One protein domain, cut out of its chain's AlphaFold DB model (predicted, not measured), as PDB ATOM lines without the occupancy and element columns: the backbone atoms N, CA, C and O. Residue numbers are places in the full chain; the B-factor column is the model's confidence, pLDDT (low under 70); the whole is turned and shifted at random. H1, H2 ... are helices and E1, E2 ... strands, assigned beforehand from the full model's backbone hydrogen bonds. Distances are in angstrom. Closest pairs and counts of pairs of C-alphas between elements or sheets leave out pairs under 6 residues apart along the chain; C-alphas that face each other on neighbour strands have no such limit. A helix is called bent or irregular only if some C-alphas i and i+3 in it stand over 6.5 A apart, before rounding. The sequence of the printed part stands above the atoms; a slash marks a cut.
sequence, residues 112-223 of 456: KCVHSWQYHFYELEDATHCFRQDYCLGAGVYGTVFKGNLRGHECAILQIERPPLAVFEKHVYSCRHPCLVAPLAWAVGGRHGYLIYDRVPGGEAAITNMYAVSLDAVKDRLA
ATOM      1  N   LYS A 112     109.991 160.952 136.645       47.81
ATOM      2  CA  LYS A 112     109.219 162.076 137.163       47.81
ATOM      3  C   LYS A 112     109.183 163.087 136.040       47.81
ATOM      4  O   LYS A 112     110.177 163.735 135.724       47.81
ATOM      5  N   CYS A 113     108.019 163.174 135.414       40.66
ATOM      6  CA  CYS A 113     107.669 164.226 134.499       40.66
ATOM      7  C   CYS A 113     108.094 165.554 135.134       40.66
ATOM      8  O   CYS A 113     107.404 166.073 136.008       40.66
ATOM      9  N   VAL A 114     109.211 166.121 134.664       50.94
ATOM     10  CA  VAL A 114     109.630 167.513 134.904       50.94
ATOM     11  C   VAL A 114     108.651 168.428 134.152       50.94
ATOM     12  O   VAL A 114     109.033 169.275 133.365       50.94
ATOM     13  N   HIS A 115     107.352 168.164 134.262       49.19
ATOM     14  CA  HIS A 115     106.303 168.796 133.474       49.19
ATOM     15  C   HIS A 115     105.792 170.066 134.136       49.19
ATOM     16  O   HIS A 115     105.157 170.878 133.473       49.19
ATOM     17  N   SER A 116     106.140 170.303 135.401       60.66
ATOM     18  CA  SER A 116     106.103 171.641 135.969       60.66
ATOM     19  C   SER A 116     107.533 172.129 136.174       60.66
ATOM     20  O   SER A 116     108.143 171.901 137.214       60.66
ATOM     21  N   TRP A 117     108.050 172.868 135.190       86.69
ATOM     22  CA  TRP A 117     109.250 173.711 135.322       86.69
ATOM     23  C   TRP A 117     108.989 174.921 136.236       86.69
ATOM     24  O   TRP A 117     109.706 175.913 136.163       86.69
ATOM     25  N   GLN A 118     107.930 174.868 137.046       94.25
ATOM     26  CA  GLN A 118     107.449 175.936 137.897       94.25
ATOM     27  C   GLN A 118     107.487 175.461 139.349       94.25
ATOM     28  O   GLN A 118     106.822 174.484 139.689       94.25
ATOM     29  N   TYR A 119     108.249 176.160 140.184       95.50
ATOM     30  CA  TYR A 119     108.238 175.979 141.635       95.50
ATOM     31  C   TYR A 119     107.271 176.963 142.287       95.50
ATOM     32  O   TYR A 119     106.979 178.036 141.743       95.50
ATOM     33  N   HIS A 120     106.782 176.614 143.471       96.19
ATOM     34  CA  HIS A 120     106.056 177.562 144.297       96.19
ATOM     35  C   HIS A 120     107.021 178.512 145.010       96.19
ATOM     36  O   HIS A 120     108.152 178.164 145.337       96.19
ATOM     37  N   PHE A 121     106.560 179.736 145.277       97.06
ATOM     38  CA  PHE A 121     107.382 180.746 145.940       97.06
ATOM     39  C   PHE A 121     107.848 180.313 147.340       97.06
ATOM     40  O   PHE A 121     109.008 180.535 147.670       97.06
ATOM     41  N   TYR A 122     106.994 179.637 148.117       97.56
ATOM     42  CA  TYR A 122     107.365 179.154 149.453       97.56
ATOM     43  C   TYR A 122     108.526 178.145 149.405       97.56
ATOM     44  O   TYR A 122     109.393 178.178 150.267       97.56
ATOM     45  N   GLU A 123     108.615 177.312 148.357       97.50
ATOM     46  CA  GLU A 123     109.739 176.379 148.187       97.50
ATOM     47  C   GLU A 123     111.058 177.134 147.978       97.50
ATOM     48  O   GLU A 123     112.113 176.685 148.421       97.50
ATOM     49  N   LEU A 124     111.007 178.295 147.315       97.81
ATOM     50  CA  LEU A 124     112.173 179.157 147.135       97.81
ATOM     51  C   LEU A 124     112.530 179.917 148.409       97.81
ATOM     52  O   LEU A 124     113.717 180.088 148.686       97.81
ATOM     53  N   GLU A 125     111.538 180.367 149.179       98.00
ATOM     54  CA  GLU A 125     111.779 180.949 150.500       98.00
ATOM     55  C   GLU A 125     112.481 179.936 151.398       98.00
ATOM     56  O   GLU A 125     113.554 180.240 151.913       98.00
ATOM     57  N   ASP A 126     111.968 178.713 151.500       98.00
ATOM     58  CA  ASP A 126     112.593 177.663 152.304       98.00
ATOM     59  C   ASP A 126     114.009 177.342 151.801       98.00
ATOM     60  O   ASP A 126     114.963 177.330 152.585       98.00
ATOM     61  N   ALA A 127     114.186 177.185 150.484       97.88
ATOM     62  CA  ALA A 127     115.481 176.864 149.883       97.88
ATOM     63  C   ALA A 127     116.552 177.945 150.097       97.88
ATOM     64  O   ALA A 127     117.738 177.619 150.153       97.88
ATOM     65  N   THR A 128     116.155 179.218 150.183       98.12
ATOM     66  CA  THR A 128     117.056 180.378 150.355       98.12
ATOM     67  C   THR A 128     117.079 180.912 151.788       98.12
ATOM     68  O   THR A 128     117.684 181.956 152.049       98.12
ATOM     69  N   HIS A 129     116.405 180.227 152.718       97.88
ATOM     70  CA  HIS A 129     116.154 180.694 154.080       97.88
ATOM     71  C   HIS A 129     115.594 182.122 154.116       97.88
ATOM     72  O   HIS A 129     116.163 183.009 154.751       97.88
ATOM     73  N   CYS A 130     114.482 182.336 153.418       97.56
ATOM     74  CA  CYS A 130     113.791 183.610 153.232       97.56
ATOM     75  C   CYS A 130     114.664 184.673 152.547       97.56
ATOM     76  O   CYS A 130     114.678 185.829 152.973       97.56
ATOM     77  N   PHE A 131     115.412 184.288 151.506       97.56
ATOM     78  CA  PHE A 131     116.295 185.182 150.744       97.56
ATOM     79  C   PHE A 131     117.280 185.957 151.633       97.56
ATOM     80  O   PHE A 131     117.526 187.151 151.443       97.56
ATOM     81  N   ARG A 132     117.845 185.285 152.642       97.69
ATOM     82  CA  ARG A 132     118.821 185.896 153.551       97.69
ATOM     83  C   ARG A 132     120.057 186.374 152.798       97.69
ATOM     84  O   ARG A 132     120.554 185.704 151.897       97.69
ATOM     85  N   GLN A 133     120.619 187.496 153.249       97.44
ATOM     86  CA  GLN A 133     121.821 188.080 152.647       97.44
ATOM     87  C   GLN A 133     123.030 187.129 152.690       97.44
ATOM     88  O   GLN A 133     123.847 187.158 151.779       97.44
ATOM     89  N   ASP A 134     123.105 186.239 153.685       97.19
ATOM     90  CA  ASP A 134     124.160 185.215 153.796       97.19
ATOM     91  C   ASP A 134     124.117 184.183 152.653       97.19
ATOM     92  O   ASP A 134     125.099 183.497 152.392       97.19
ATOM     93  N   TYR A 135     122.973 184.067 151.973       96.88
ATOM     94  CA  TYR A 135     122.784 183.217 150.800       96.88
ATOM     95  C   TYR A 135     122.928 184.014 149.501       96.88
ATOM     96  O   TYR A 135     122.830 183.432 148.427       96.88
ATOM     97  N   CYS A 136     123.161 185.328 149.544       96.69
ATOM     98  CA  CYS A 136     123.369 186.134 148.345       96.69
ATOM     99  C   CYS A 136     124.733 185.808 147.726       96.69
ATOM    100  O   CYS A 136     125.773 186.179 148.260       96.69
ATOM    101  N   LEU A 137     124.720 185.180 146.552       95.38
ATOM    102  CA  LEU A 137     125.920 184.918 145.755       95.38
ATOM    103  C   LEU A 137     126.400 186.176 145.016       95.38
ATOM    104  O   LEU A 137     127.567 186.277 144.650       95.38
ATOM    105  N   GLY A 138     125.502 187.132 144.762       94.88
ATOM    106  CA  GLY A 138     125.837 188.423 144.167       94.88
ATOM    107  C   GLY A 138     124.617 189.171 143.637       94.88
ATOM    108  O   GLY A 138     123.560 188.583 143.419       94.88
ATOM    109  N   ALA A 139     124.774 190.472 143.404       95.69
ATOM    110  CA  ALA A 139     123.760 191.322 142.791       95.69
ATOM    111  C   ALA A 139     124.298 191.919 141.487       95.69
ATOM    112  O   ALA A 139     125.441 192.372 141.426       95.69
ATOM    113  N   GLY A 140     123.474 191.911 140.445       92.75
ATOM    114  CA  GLY A 140     123.786 192.475 139.137       92.75
ATOM    115  C   GLY A 140     122.643 193.331 138.600       92.75
ATOM    116  O   GLY A 140     121.613 193.512 139.246       92.75
ATOM    117  N   VAL A 141     122.807 193.833 137.374       92.56
ATOM    118  CA  VAL A 141     121.819 194.701 136.696       92.56
ATOM    119  C   VAL A 141     120.453 194.020 136.543       92.56
ATOM    120  O   VAL A 141     119.421 194.683 136.485       92.56
ATOM    121  N   TYR A 142     120.446 192.692 136.496       88.81
ATOM    122  CA  TYR A 142     119.247 191.887 136.292       88.81
ATOM    123  C   TYR A 142     118.557 191.443 137.577       88.81
ATOM    124  O   TYR A 142     117.461 190.891 137.511       88.81
ATOM    125  N   GLY A 143     119.182 191.671 138.729       95.31
ATOM    126  CA  GLY A 143     118.667 191.226 140.011       95.31
ATOM    127  C   GLY A 143     119.720 190.554 140.876       95.31
ATOM    128  O   GLY A 143     120.924 190.667 140.638       95.31
ATOM    129  N   THR A 144     119.244 189.853 141.895       96.75
ATOM    130  CA  THR A 144     120.086 189.266 142.938       96.75
ATOM    131  C   THR A 144     120.062 187.753 142.816       96.75
ATOM    132  O   THR A 144     118.998 187.151 142.695       96.75
ATOM    133  N   VAL A 145     121.236 187.131 142.822       96.75
ATOM    134  CA  VAL A 145     121.391 185.680 142.757       96.75
ATOM    135  C   VAL A 145     121.616 185.156 144.165       96.75
ATOM    136  O   VAL A 145     122.559 185.560 144.841       96.75
ATOM    137  N   PHE A 146     120.774 184.224 144.587       97.31
ATOM    138  CA  PHE A 146     120.863 183.549 145.872       97.31
ATOM    139  C   PHE A 146     121.275 182.091 145.686       97.31
ATOM    140  O   PHE A 146     120.902 181.438 144.713       97.31
ATOM    141  N   LYS A 147     122.033 181.558 146.636       97.25
ATOM    142  CA  LYS A 147     122.242 180.129 146.808       97.25
ATOM    143  C   LYS A 147     120.955 179.536 147.368       97.25
ATOM    144  O   LYS A 147     120.395 180.077 148.317       97.25
ATOM    145  N   GLY A 148     120.515 178.417 146.813       97.19
ATOM    146  CA  GLY A 148     119.394 177.656 147.345       97.19
ATOM    147  C   GLY A 148     119.686 176.166 147.416       97.19
ATOM    148  O   GLY A 148     120.567 175.662 146.715       97.19
ATOM    149  N   ASN A 149     118.930 175.455 148.246       97.31
ATOM    150  CA  ASN A 149     118.846 173.999 148.210       97.31
ATOM    151  C   ASN A 149     117.384 173.583 147.994       97.31
ATOM    152  O   ASN A 149     116.580 173.625 148.921       97.31
ATOM    153  N   LEU A 150     117.037 173.217 146.759       96.50
ATOM    154  CA  LEU A 150     115.693 172.769 146.397       96.50
ATOM    155  C   LEU A 150     115.665 171.245 146.405       96.50
ATOM    156  O   LEU A 150     116.276 170.612 145.549       96.50
ATOM    157  N   ARG A 151     114.940 170.649 147.360       94.62
ATOM    158  CA  ARG A 151     114.747 169.186 147.457       94.62
ATOM    159  C   ARG A 151     116.072 168.398 147.461       94.62
ATOM    160  O   ARG A 151     116.195 167.371 146.798       94.62
ATOM    161  N   GLY A 152     117.081 168.907 148.170       95.19
ATOM    162  CA  GLY A 152     118.412 168.293 148.254       95.19
ATOM    163  C   GLY A 152     119.354 168.635 147.092       95.19
ATOM    164  O   GLY A 152     120.492 168.166 147.083       95.19
ATOM    165  N   HIS A 153     118.910 169.446 146.128       94.75
ATOM    166  CA  HIS A 153     119.703 169.901 144.994       94.75
ATOM    167  C   HIS A 153     120.170 171.351 145.191       94.75
ATOM    168  O   HIS A 153     119.367 172.291 145.225       94.75
ATOM    169  N   GLU A 154     121.487 171.556 145.260       96.25
ATOM    170  CA  GLU A 154     122.053 172.905 145.297       96.25
ATOM    171  C   GLU A 154     121.794 173.638 143.975       96.25
ATOM    172  O   GLU A 154     122.071 173.134 142.890       96.25
ATOM    173  N   CYS A 155     121.258 174.848 144.058       96.31
ATOM    174  CA  CYS A 155     120.890 175.656 142.903       96.31
ATOM    175  C   CYS A 155     121.259 177.127 143.113       96.31
ATOM    176  O   CYS A 155     121.530 177.575 144.232       96.31
ATOM    177  N   ALA A 156     121.278 177.878 142.015       96.88
ATOM    178  CA  ALA A 156     121.342 179.333 142.024       96.88
ATOM    179  C   ALA A 156     119.966 179.893 141.640       96.88
ATOM    180  O   ALA A 156     119.426 179.550 140.589       96.88
ATOM    181  N   ILE A 157     119.393 180.738 142.492       97.00
ATOM    182  CA  ILE A 157     118.066 181.333 142.328       97.00
ATOM    183  C   ILE A 157     118.247 182.820 142.047       97.00
ATOM    184  O   ILE A 157     118.593 183.598 142.934       97.00
ATOM    185  N   LEU A 158     118.023 183.223 140.803       97.00
ATOM    186  CA  LEU A 158     118.057 184.616 140.384       97.00
ATOM    187  C   LEU A 158     116.687 185.257 140.610       97.00
ATOM    188  O   LEU A 158     115.719 184.905 139.936       97.00
ATOM    189  N   GLN A 159     116.625 186.226 141.517       97.31
ATOM    190  CA  GLN A 159     115.461 187.063 141.769       97.31
ATOM    191  C   GLN A 159     115.488 188.297 140.865       97.31
ATOM    192  O   GLN A 159     116.404 189.111 140.951       97.31
ATOM    193  N   ILE A 160     114.446 188.468 140.054       96.12
ATOM    194  CA  ILE A 160     114.268 189.595 139.133       96.12
ATOM    195  C   ILE A 160     113.061 190.412 139.593       96.12
ATOM    196  O   ILE A 160     111.998 189.857 139.879       96.12
ATOM    197  N   GLU A 161     113.199 191.734 139.671       95.12
ATOM    198  CA  GLU A 161     112.071 192.622 139.967       95.12
ATOM    199  C   GLU A 161     111.203 192.842 138.719       95.12
ATOM    200  O   GLU A 161     111.703 193.186 137.651       95.12
ATOM    201  N   ARG A 162     109.884 192.656 138.872       91.75
ATOM    202  CA  ARG A 162     108.844 192.868 137.847       91.75
ATOM    203  C   ARG A 162     109.187 192.260 136.484       91.75
ATOM    204  O   ARG A 162     109.174 192.967 135.473       91.75
ATOM    205  N   PRO A 163     109.468 190.953 136.422       87.06
ATOM    206  CA  PRO A 163     109.768 190.355 135.147       87.06
ATOM    207  C   PRO A 163     108.518 190.289 134.264       87.06
ATOM    208  O   PRO A 163     107.419 190.003 134.749       87.06
ATOM    209  N   PRO A 164     108.671 190.477 132.947       86.94
ATOM    210  CA  PRO A 164     107.612 190.177 131.999       86.94
ATOM    211  C   PRO A 164     107.390 188.656 131.954       86.94
ATOM    212  O   PRO A 164     108.163 187.916 131.346       86.94
ATOM    213  N   LEU A 165     106.320 188.192 132.609       82.75
ATOM    214  CA  LEU A 165     105.981 186.772 132.807       82.75
ATOM    215  C   LEU A 165     106.032 185.934 131.524       82.75
ATOM    216  O   LEU A 165     106.586 184.838 131.521       82.75
ATOM    217  N   ALA A 166     105.522 186.483 130.418       84.81
ATOM    218  CA  ALA A 166     105.493 185.806 129.122       84.81
ATOM    219  C   ALA A 166     106.892 185.414 128.613       84.81
ATOM    220  O   ALA A 166     107.042 184.487 127.817       84.81
ATOM    221  N   VAL A 167     107.932 186.121 129.056       80.50
ATOM    222  CA  VAL A 167     109.296 185.877 128.587       80.50
ATOM    223  C   VAL A 167     110.016 184.869 129.462       80.50
ATOM    224  O   VAL A 167     110.844 184.126 128.947       80.50
ATOM    225  N   PHE A 168     109.662 184.777 130.741       81.56
ATOM    226  CA  PHE A 168     110.219 183.771 131.642       81.56
ATOM    227  C   PHE A 168     109.919 182.366 131.151       81.56
ATOM    228  O   PHE A 168     110.836 181.568 130.956       81.56
ATOM    229  N   GLU A 169     108.646 182.106 130.863       82.44
ATOM    230  CA  GLU A 169     108.208 180.811 130.358       82.44
ATOM    231  C   GLU A 169     108.946 180.468 129.056       82.44
ATOM    232  O   GLU A 169     109.601 179.431 128.951       82.44
ATOM    233  N   LYS A 170     108.964 181.395 128.092       83.88
ATOM    234  CA  LYS A 170     109.658 181.196 126.815       83.88
ATOM    235  C   LYS A 170     111.169 180.998 126.976       83.88
ATOM    236  O   LYS A 170     111.766 180.224 126.224       83.88
ATOM    237  N   HIS A 171     111.810 181.705 127.902       80.19
ATOM    238  CA  HIS A 171     113.257 181.638 128.084       80.19
ATOM    239  C   HIS A 171     113.691 180.278 128.631       80.19
ATOM    240  O   HIS A 171     114.639 179.689 128.110       80.19
ATOM    241  N   VAL A 172     112.935 179.737 129.591       84.56
ATOM    242  CA  VAL A 172     113.198 178.408 130.157       84.56
ATOM    243  C   VAL A 172     113.155 177.319 129.084       84.56
ATOM    244  O   VAL A 172     113.991 176.417 129.078       84.56
ATOM    245  N   TYR A 173     112.257 177.444 128.107       82.06
ATOM    246  CA  TYR A 173     112.162 176.472 127.019       82.06
ATOM    247  C   TYR A 173     113.172 176.680 125.882       82.06
ATOM    248  O   TYR A 173     113.539 175.711 125.218       82.06
ATOM    249  N   SER A 174     113.620 177.915 125.624       83.38
ATOM    250  CA  SER A 174     114.365 178.244 124.395       83.38
ATOM    251  C   SER A 174     115.880 178.378 124.553       83.38
ATOM    252  O   SER A 174     116.592 178.314 123.550       83.38
ATOM    253  N   CYS A 175     116.399 178.533 125.772       77.88
ATOM    254  CA  CYS A 175     117.826 178.763 125.997       77.88
ATOM    255  C   CYS A 175     118.561 177.488 126.412       77.88
ATOM    256  O   CYS A 175     118.821 177.230 127.584       77.88
ATOM    257  N   ARG A 176     118.926 176.694 125.399       83.75
ATOM    258  CA  ARG A 176     119.813 175.533 125.529       83.75
ATOM    259  C   ARG A 176     121.039 175.733 124.647       83.75
ATOM    260  O   ARG A 176     121.067 175.286 123.508       83.75
ATOM    261  N   HIS A 177     122.036 176.441 125.165       87.31
ATOM    262  CA  HIS A 177     123.340 176.558 124.520       87.31
ATOM    263  C   HIS A 177     124.402 175.936 125.437       87.31
ATOM    264  O   HIS A 177     124.376 176.244 126.625       87.31
ATOM    265  N   PRO A 178     125.341 175.108 124.942       86.31
ATOM    266  CA  PRO A 178     126.335 174.436 125.790       86.31
ATOM    267  C   PRO A 178     127.196 175.381 126.642       86.31
ATOM    268  O   PRO A 178     127.630 175.009 127.724       86.31
ATOM    269  N   CYS A 179     127.425 176.609 126.167       86.06
ATOM    270  CA  CYS A 179     128.202 177.627 126.887       86.06
ATOM    271  C   CYS A 179     127.373 178.486 127.858       86.06
ATOM    272  O   CYS A 179     127.926 179.385 128.481       86.06
ATOM    273  N   LEU A 180     126.060 178.262 127.951       86.75
ATOM    274  CA  LEU A 180     125.182 178.969 128.881       86.75
ATOM    275  C   LEU A 180     124.605 177.967 129.874       86.75
ATOM    276  O   LEU A 180     124.229 176.852 129.504       86.75
ATOM    277  N   VAL A 181     124.483 178.365 131.138       90.00
ATOM    278  CA  VAL A 181     123.763 177.532 132.102       90.00
ATOM    279  C   VAL A 181     122.284 177.601 131.769       90.00
ATOM    280  O   VAL A 181     121.647 178.638 131.931       90.00
ATOM    281  N   ALA A 182     121.747 176.486 131.284       90.81
ATOM    282  CA  ALA A 182     120.326 176.379 131.015       90.81
ATOM    283  C   ALA A 182     119.544 176.512 132.337       90.81
ATOM    284  O   ALA A 182     119.883 175.826 133.311       90.81
ATOM    285  N   PRO A 183     118.509 177.364 132.396       93.38
ATOM    286  CA  PRO A 183     117.625 177.409 133.551       93.38
ATOM    287  C   PRO A 183     116.927 176.052 133.728       93.38
ATOM    288  O   PRO A 183     116.445 175.445 132.771       93.38
ATOM    289  N   LEU A 184     116.892 175.575 134.969       93.31
ATOM    290  CA  LEU A 184     116.229 174.340 135.381       93.31
ATOM    291  C   LEU A 184     114.730 174.532 135.579       93.31
ATOM    292  O   LEU A 184     113.969 173.591 135.394       93.31
ATOM    293  N   ALA A 185     114.317 175.719 136.019       94.88
ATOM    294  CA  ALA A 185     112.933 176.038 136.326       94.88
ATOM    295  C   ALA A 185     112.748 177.548 136.528       94.88
ATOM    296  O   ALA A 185     113.705 178.326 136.502       94.88
ATOM    297  N   TRP A 186     111.508 177.953 136.771       95.69
ATOM    298  CA  TRP A 186     111.129 179.305 137.142       95.69
ATOM    299  C   TRP A 186     110.107 179.308 138.283       95.69
ATOM    300  O   TRP A 186     109.527 178.285 138.631       95.69
ATOM    301  N   ALA A 187     109.880 180.469 138.885       96.12
ATOM    302  CA  ALA A 187     108.761 180.703 139.792       96.12
ATOM    303  C   ALA A 187     108.361 182.177 139.772       96.12
ATOM    304  O   ALA A 187     109.081 183.034 139.254       96.12
ATOM    305  N   VAL A 188     107.218 182.486 140.378       95.88
ATOM    306  CA  VAL A 188     106.717 183.855 140.537       95.88
ATOM    307  C   VAL A 188     106.218 184.016 141.962       95.88
ATOM    308  O   VAL A 188     105.494 183.159 142.465       95.88
ATOM    309  N   GLY A 189     106.597 185.118 142.603       96.00
ATOM    310  CA  GLY A 189     106.198 185.447 143.966       96.00
ATOM    311  C   GLY A 189     106.061 186.954 144.136       96.00
ATOM    312  O   GLY A 189     107.037 187.699 144.025       96.00
ATOM    313  N   GLY A 190     104.837 187.418 144.391       95.19
ATOM    314  CA  GLY A 190     104.539 188.841 144.552       95.19
ATOM    315  C   GLY A 190     104.899 189.658 143.308       95.19
ATOM    316  O   GLY A 190     104.312 189.479 142.245       95.19
ATOM    317  N   ARG A 191     105.857 190.582 143.452       95.25
ATOM    318  CA  ARG A 191     106.354 191.453 142.368       95.25
ATOM    319  C   ARG A 191     107.635 190.943 141.714       95.25
ATOM    320  O   ARG A 191     108.194 191.634 140.866       95.25
ATOM    321  N   HIS A 192     108.107 189.773 142.117       96.88
ATOM    322  CA  HIS A 192     109.361 189.206 141.656       96.88
ATOM    323  C   HIS A 192     109.104 187.913 140.888       96.88
ATOM    324  O   HIS A 192     108.168 187.163 141.180       96.88
ATOM    325  N   GLY A 193     109.956 187.648 139.906       96.25
ATOM    326  CA  GLY A 193     110.063 186.331 139.292       96.25
ATOM    327  C   GLY A 193     111.450 185.772 139.519       96.25
ATOM    328  O   GLY A 193     112.409 186.509 139.752       96.25
ATOM    329  N   TYR A 194     111.524 184.453 139.478       96.56
ATOM    330  CA  TYR A 194     112.684 183.696 139.899       96.56
ATOM    331  C   TYR A 194     113.090 182.746 138.780       96.56
ATOM    332  O   TYR A 194     112.239 182.033 138.249       96.56
ATOM    333  N   LEU A 195     114.370 182.749 138.415       95.88
ATOM    334  CA  LEU A 195     114.966 181.746 137.533       95.88
ATOM    335  C   LEU A 195     115.878 180.855 138.362       95.88
ATOM    336  O   LEU A 195     116.719 181.347 139.114       95.88
ATOM    337  N   ILE A 196     115.697 179.548 138.233       96.25
ATOM    338  CA  ILE A 196     116.455 178.554 138.986       96.25
ATOM    339  C   ILE A 196     117.443 177.913 138.032       96.25
ATOM    340  O   ILE A 196     117.057 177.397 136.986       96.25
ATOM    341  N   TYR A 197     118.712 177.932 138.402       95.94
ATOM    342  CA  TYR A 197     119.801 177.362 137.632       95.94
ATOM    343  C   TYR A 197     120.525 176.284 138.423       95.94
ATOM    344  O   TYR A 197     120.560 176.295 139.656       95.94
ATOM    345  N   ASP A 198     121.155 175.382 137.682       94.88
ATOM    346  CA  ASP A 198     122.085 174.413 138.241       94.88
ATOM    347  C   ASP A 198     123.292 175.148 138.841       94.88
ATOM    348  O   ASP A 198     123.795 176.111 138.242       94.88
ATOM    349  N   ARG A 199     123.737 174.738 140.035       93.12
ATOM    350  CA  ARG A 199     124.879 175.375 140.695       93.12
ATOM    351  C   ARG A 199     126.160 174.847 140.064       93.12
ATOM    352  O   ARG A 199     126.506 173.682 140.224       93.12
ATOM    353  N   VAL A 200     126.904 175.720 139.390       90.69
ATOM    354  CA  VAL A 200     128.200 175.333 138.822       90.69
ATOM    355  C   VAL A 200     129.274 175.318 139.924       90.69
ATOM    356  O   VAL A 200     129.434 176.319 140.631       90.69
ATOM    357  N   PRO A 201     130.006 174.203 140.108       86.81
ATOM    358  CA  PRO A 201     131.123 174.144 141.044       86.81
ATOM    359  C   PRO A 201     132.262 175.043 140.539       86.81
ATOM    360  O   PRO A 201     132.650 174.951 139.379       86.81
ATOM    361  N   GLY A 202     132.793 175.934 141.384       82.06
ATOM    362  CA  GLY A 202     133.857 176.866 140.965       82.06
ATOM    363  C   GLY A 202     133.902 178.226 141.669       82.06
ATOM    364  O   GLY A 202     134.832 178.991 141.436       82.06
ATOM    365  N   GLY A 203     132.953 178.515 142.564       67.06
ATOM    366  CA  GLY A 203     133.001 179.675 143.463       67.06
ATOM    367  C   GLY A 203     132.138 180.868 143.035       67.06
ATOM    368  O   GLY A 203     131.737 181.002 141.882       67.06
ATOM    369  N   GLU A 204     131.840 181.736 144.007       71.06
ATOM    370  CA  GLU A 204     130.923 182.888 143.902       71.06
ATOM    371  C   GLU A 204     131.275 183.872 142.779       71.06
ATOM    372  O   GLU A 204     130.383 184.384 142.109       71.06
ATOM    373  N   ALA A 205     132.565 184.079 142.504       67.31
ATOM    374  CA  ALA A 205     133.010 185.051 141.505       67.31
ATOM    375  C   ALA A 205     132.632 184.672 140.059       67.31
ATOM    376  O   ALA A 205     132.381 185.548 139.232       67.31
ATOM    377  N   ALA A 206     132.566 183.375 139.738       69.69
ATOM    378  CA  ALA A 206     132.173 182.915 138.403       69.69
ATOM    379  C   ALA A 206     130.652 182.991 138.194       69.69
ATOM    380  O   ALA A 206     130.174 183.211 137.081       69.69
ATOM    381  N   ILE A 207     129.895 182.842 139.282       71.44
ATOM    382  CA  ILE A 207     128.434 182.752 139.292       71.44
ATOM    383  C   ILE A 207     127.831 184.070 138.799       71.44
ATOM    384  O   ILE A 207     127.064 184.063 137.838       71.44
ATOM    385  N   THR A 208     128.208 185.212 139.379       69.31
ATOM    386  CA  THR A 208     127.565 186.495 139.039       69.31
ATOM    387  C   THR A 208     127.720 186.849 137.557       69.31
ATOM    388  O   THR A 208     126.751 187.253 136.917       69.31
ATOM    389  N   ASN A 209     128.907 186.624 136.985       73.25
ATOM    390  CA  ASN A 209     129.172 186.925 135.576       73.25
ATOM    391  C   ASN A 209     128.485 185.937 134.630       73.25
ATOM    392  O   ASN A 209     127.939 186.339 133.607       73.25
ATOM    393  N   MET A 210     128.467 184.647 134.964       71.75
ATOM    394  CA  MET A 210     127.926 183.630 134.065       71.75
ATOM    395  C   MET A 210     126.396 183.702 133.955       71.75
ATOM    396  O   MET A 210     125.852 183.560 132.859       71.75
ATOM    397  N   TYR A 211     125.691 183.982 135.057       71.25
ATOM    398  CA  TYR A 211     124.234 184.154 135.012       71.25
ATOM    399  C   TYR A 211     123.824 185.498 134.391       71.25
ATOM    400  O   TYR A 211     122.769 185.571 133.763       71.25
ATOM    401  N   ALA A 212     124.673 186.532 134.475       68.44
ATOM    402  CA  ALA A 212     124.439 187.809 133.799       68.44
ATOM    403  C   ALA A 212     124.425 187.671 132.266       68.44
ATOM    404  O   ALA A 212     123.527 188.203 131.616       68.44
ATOM    405  N   VAL A 213     125.341 186.882 131.688       63.38
ATOM    406  CA  VAL A 213     125.414 186.676 130.226       63.38
ATOM    407  C   VAL A 213     124.155 186.000 129.678       63.38
ATOM    408  O   VAL A 213     123.668 186.354 128.603       63.38
ATOM    409  N   SER A 214     123.580 185.049 130.423       66.06
ATOM    410  CA  SER A 214     122.334 184.403 129.995       66.06
ATOM    411  C   SER A 214     121.178 185.402 129.908       66.06
ATOM    412  O   SER A 214     120.289 185.215 129.081       66.06
ATOM    413  N   LEU A 215     121.198 186.467 130.718       66.69
ATOM    414  CA  LEU A 215     120.168 187.504 130.755       66.69
ATOM    415  C   LEU A 215     120.334 188.573 129.687       66.69
ATOM    416  O   LEU A 215     119.318 189.046 129.189       66.69
ATOM    417  N   ASP A 216     121.556 188.913 129.280       69.25
ATOM    418  CA  ASP A 216     121.772 189.779 128.113       69.25
ATOM    419  C   ASP A 216     121.118 189.160 126.864       69.25
ATOM    420  O   ASP A 216     120.376 189.826 126.140       69.25
ATOM    421  N   ALA A 217     121.247 187.839 126.699       64.62
ATOM    422  CA  ALA A 217     120.553 187.102 125.642       64.62
ATOM    423  C   ALA A 217     119.016 187.111 125.796       64.62
ATOM    424  O   ALA A 217     118.293 187.043 124.797       64.62
ATOM    425  N   VAL A 218     118.491 187.201 127.029       63.50
ATOM    426  CA  VAL A 218     117.055 187.443 127.270       63.50
ATOM    427  C   VAL A 218     116.704 188.867 126.862       63.50
ATOM    428  O   VAL A 218     115.686 189.075 126.211       63.50
ATOM    429  N   LYS A 219     117.527 189.848 127.241       66.81
ATOM    430  CA  LYS A 219     117.276 191.276 127.059       66.81
ATOM    431  C   LYS A 219     117.166 191.642 125.587       66.81
ATOM    432  O   LYS A 219     116.218 192.323 125.210       66.81
ATOM    433  N   ASP A 220     118.053 191.112 124.757       68.44
ATOM    434  CA  ASP A 220     117.997 191.323 123.309       68.44
ATOM    435  C   ASP A 220     116.722 190.736 122.683       68.44
ATOM    436  O   ASP A 220     116.237 191.226 121.667       68.44
ATOM    437  N   ARG A 221     116.121 189.722 123.323       62.16
ATOM    438  CA  ARG A 221     114.818 189.152 122.935       62.16
ATOM    439  C   ARG A 221     113.624 189.836 123.608       62.16
ATOM    440  O   ARG A 221     112.502 189.700 123.124       62.16
ATOM    441  N   LEU A 222     113.855 190.514 124.732       54.34
ATOM    442  CA  LEU A 222     112.876 191.281 125.502       54.34
ATOM    443  C   LEU A 222     112.672 192.682 124.969       54.34
ATOM    444  O   LEU A 222     111.604 193.247 125.200       54.34
ATOM    445  N   ALA A 223     113.686 193.250 124.318       56.50
ATOM    446  CA  ALA A 223     113.568 194.522 123.644       56.50
ATOM    447  C   ALA A 223     112.410 194.387 122.642       56.50
ATOM    448  O   ALA A 223     112.527 193.622 121.680       56.50
TER     449      ALA A 223
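AT A GLANCE: This is residues 112 to 223 of the 456 residues of an uncharacterized protein of Vitrella brassicaformis (strain CCMP3155) (UniProt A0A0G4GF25). A strongly twisted sheet of five strands makes the core, curling round the short helix H1 on one face, while H2 and the long helix H3 cover opposite ends of the other face. H3 crosses the sheet at its E1 and E2 end, and H2 runs along E4. The printed part has 112 residues with three named helices and five named strands, in the order H1 E1 E2 E3 H2 E4 E5 H3; the sheet's order is E1 E2 E3 E5 E4, all antiparallel. The class is mixed, helices and strands; the whole is compact, with a radius of gyration of the C-alphas of 12.9 A, and rounded, spanning 33 by 31 by 29 A.

IN THESE COORDINATES: H1 is residues 121 to 127, beginning at C-alpha 121 (107.382, 180.746, 145.940). E1 is residues 136 to 140. E2, residues 143 to 150, is 19.8 A long and bends by 59 degrees at residue 147. E3, residues 153 to 161, is 24.5 A long. H2 is residues 165 to 174, 14.6 A long. E4 is residues 183 to 189, 17.4 A, and E5 residues 192 to 198, 19.8 A. H3, residues 204 to 222, is 27.1 A long and ends at C-alpha 222 (112.876, 191.281, 125.502); it is neither bent nor irregular, but only just: C-alphas 205 and 208 are 6.1 A apart.

HOW THE PARTS SIT: E1, E2 and E3 form a meander, each strand the antiparallel neighbour of the one before. N 137 and O 145 are 2.8 A apart between E1 and E2, and N 146 and O 157 2.8 A between E2 and E3. Between E3 and E5, N 158 and O 195 are 2.8 A apart, and between E5 and E4, N 194 and O 187 are 2.8 A apart; these four pairs are within hydrogen-bond range. E3, H2 and E4 make a split strand-helix-strand unit, two strands running the same way with E5 between them, its crossover right-handed. There are three layers, helices on both faces: H2 and H3 on one, H1 on the other. The closest C-alphas of H1 and E2 are those of Ala 127 and Asn 149, 4.7 A. H2 runs along E4, at 8 degrees on the local plane, with a height over the sheet of 9.4 A. H3, at a height of 7.1 A, runs only just across E2, at 62 degrees on the local plane. H2 and H3 are close but not clearly touching, with C-alphas of His 171 and Val 218 7.0 A apart. Every O i to N i+4 pair is within hydrogen-bond range in H1, against 5 of 6 in H2 and 10 of 15 in H3.

THE WHOLE: The C-alphas farthest apart, those of Gly 152 and Ala 223, are 36.3 A apart. The printed part has no cut, and no link is long. Mean pLDDT of the printed part is 86.1; it is under 70 at 21 residues, among them 112 to 116 and 212 to 223.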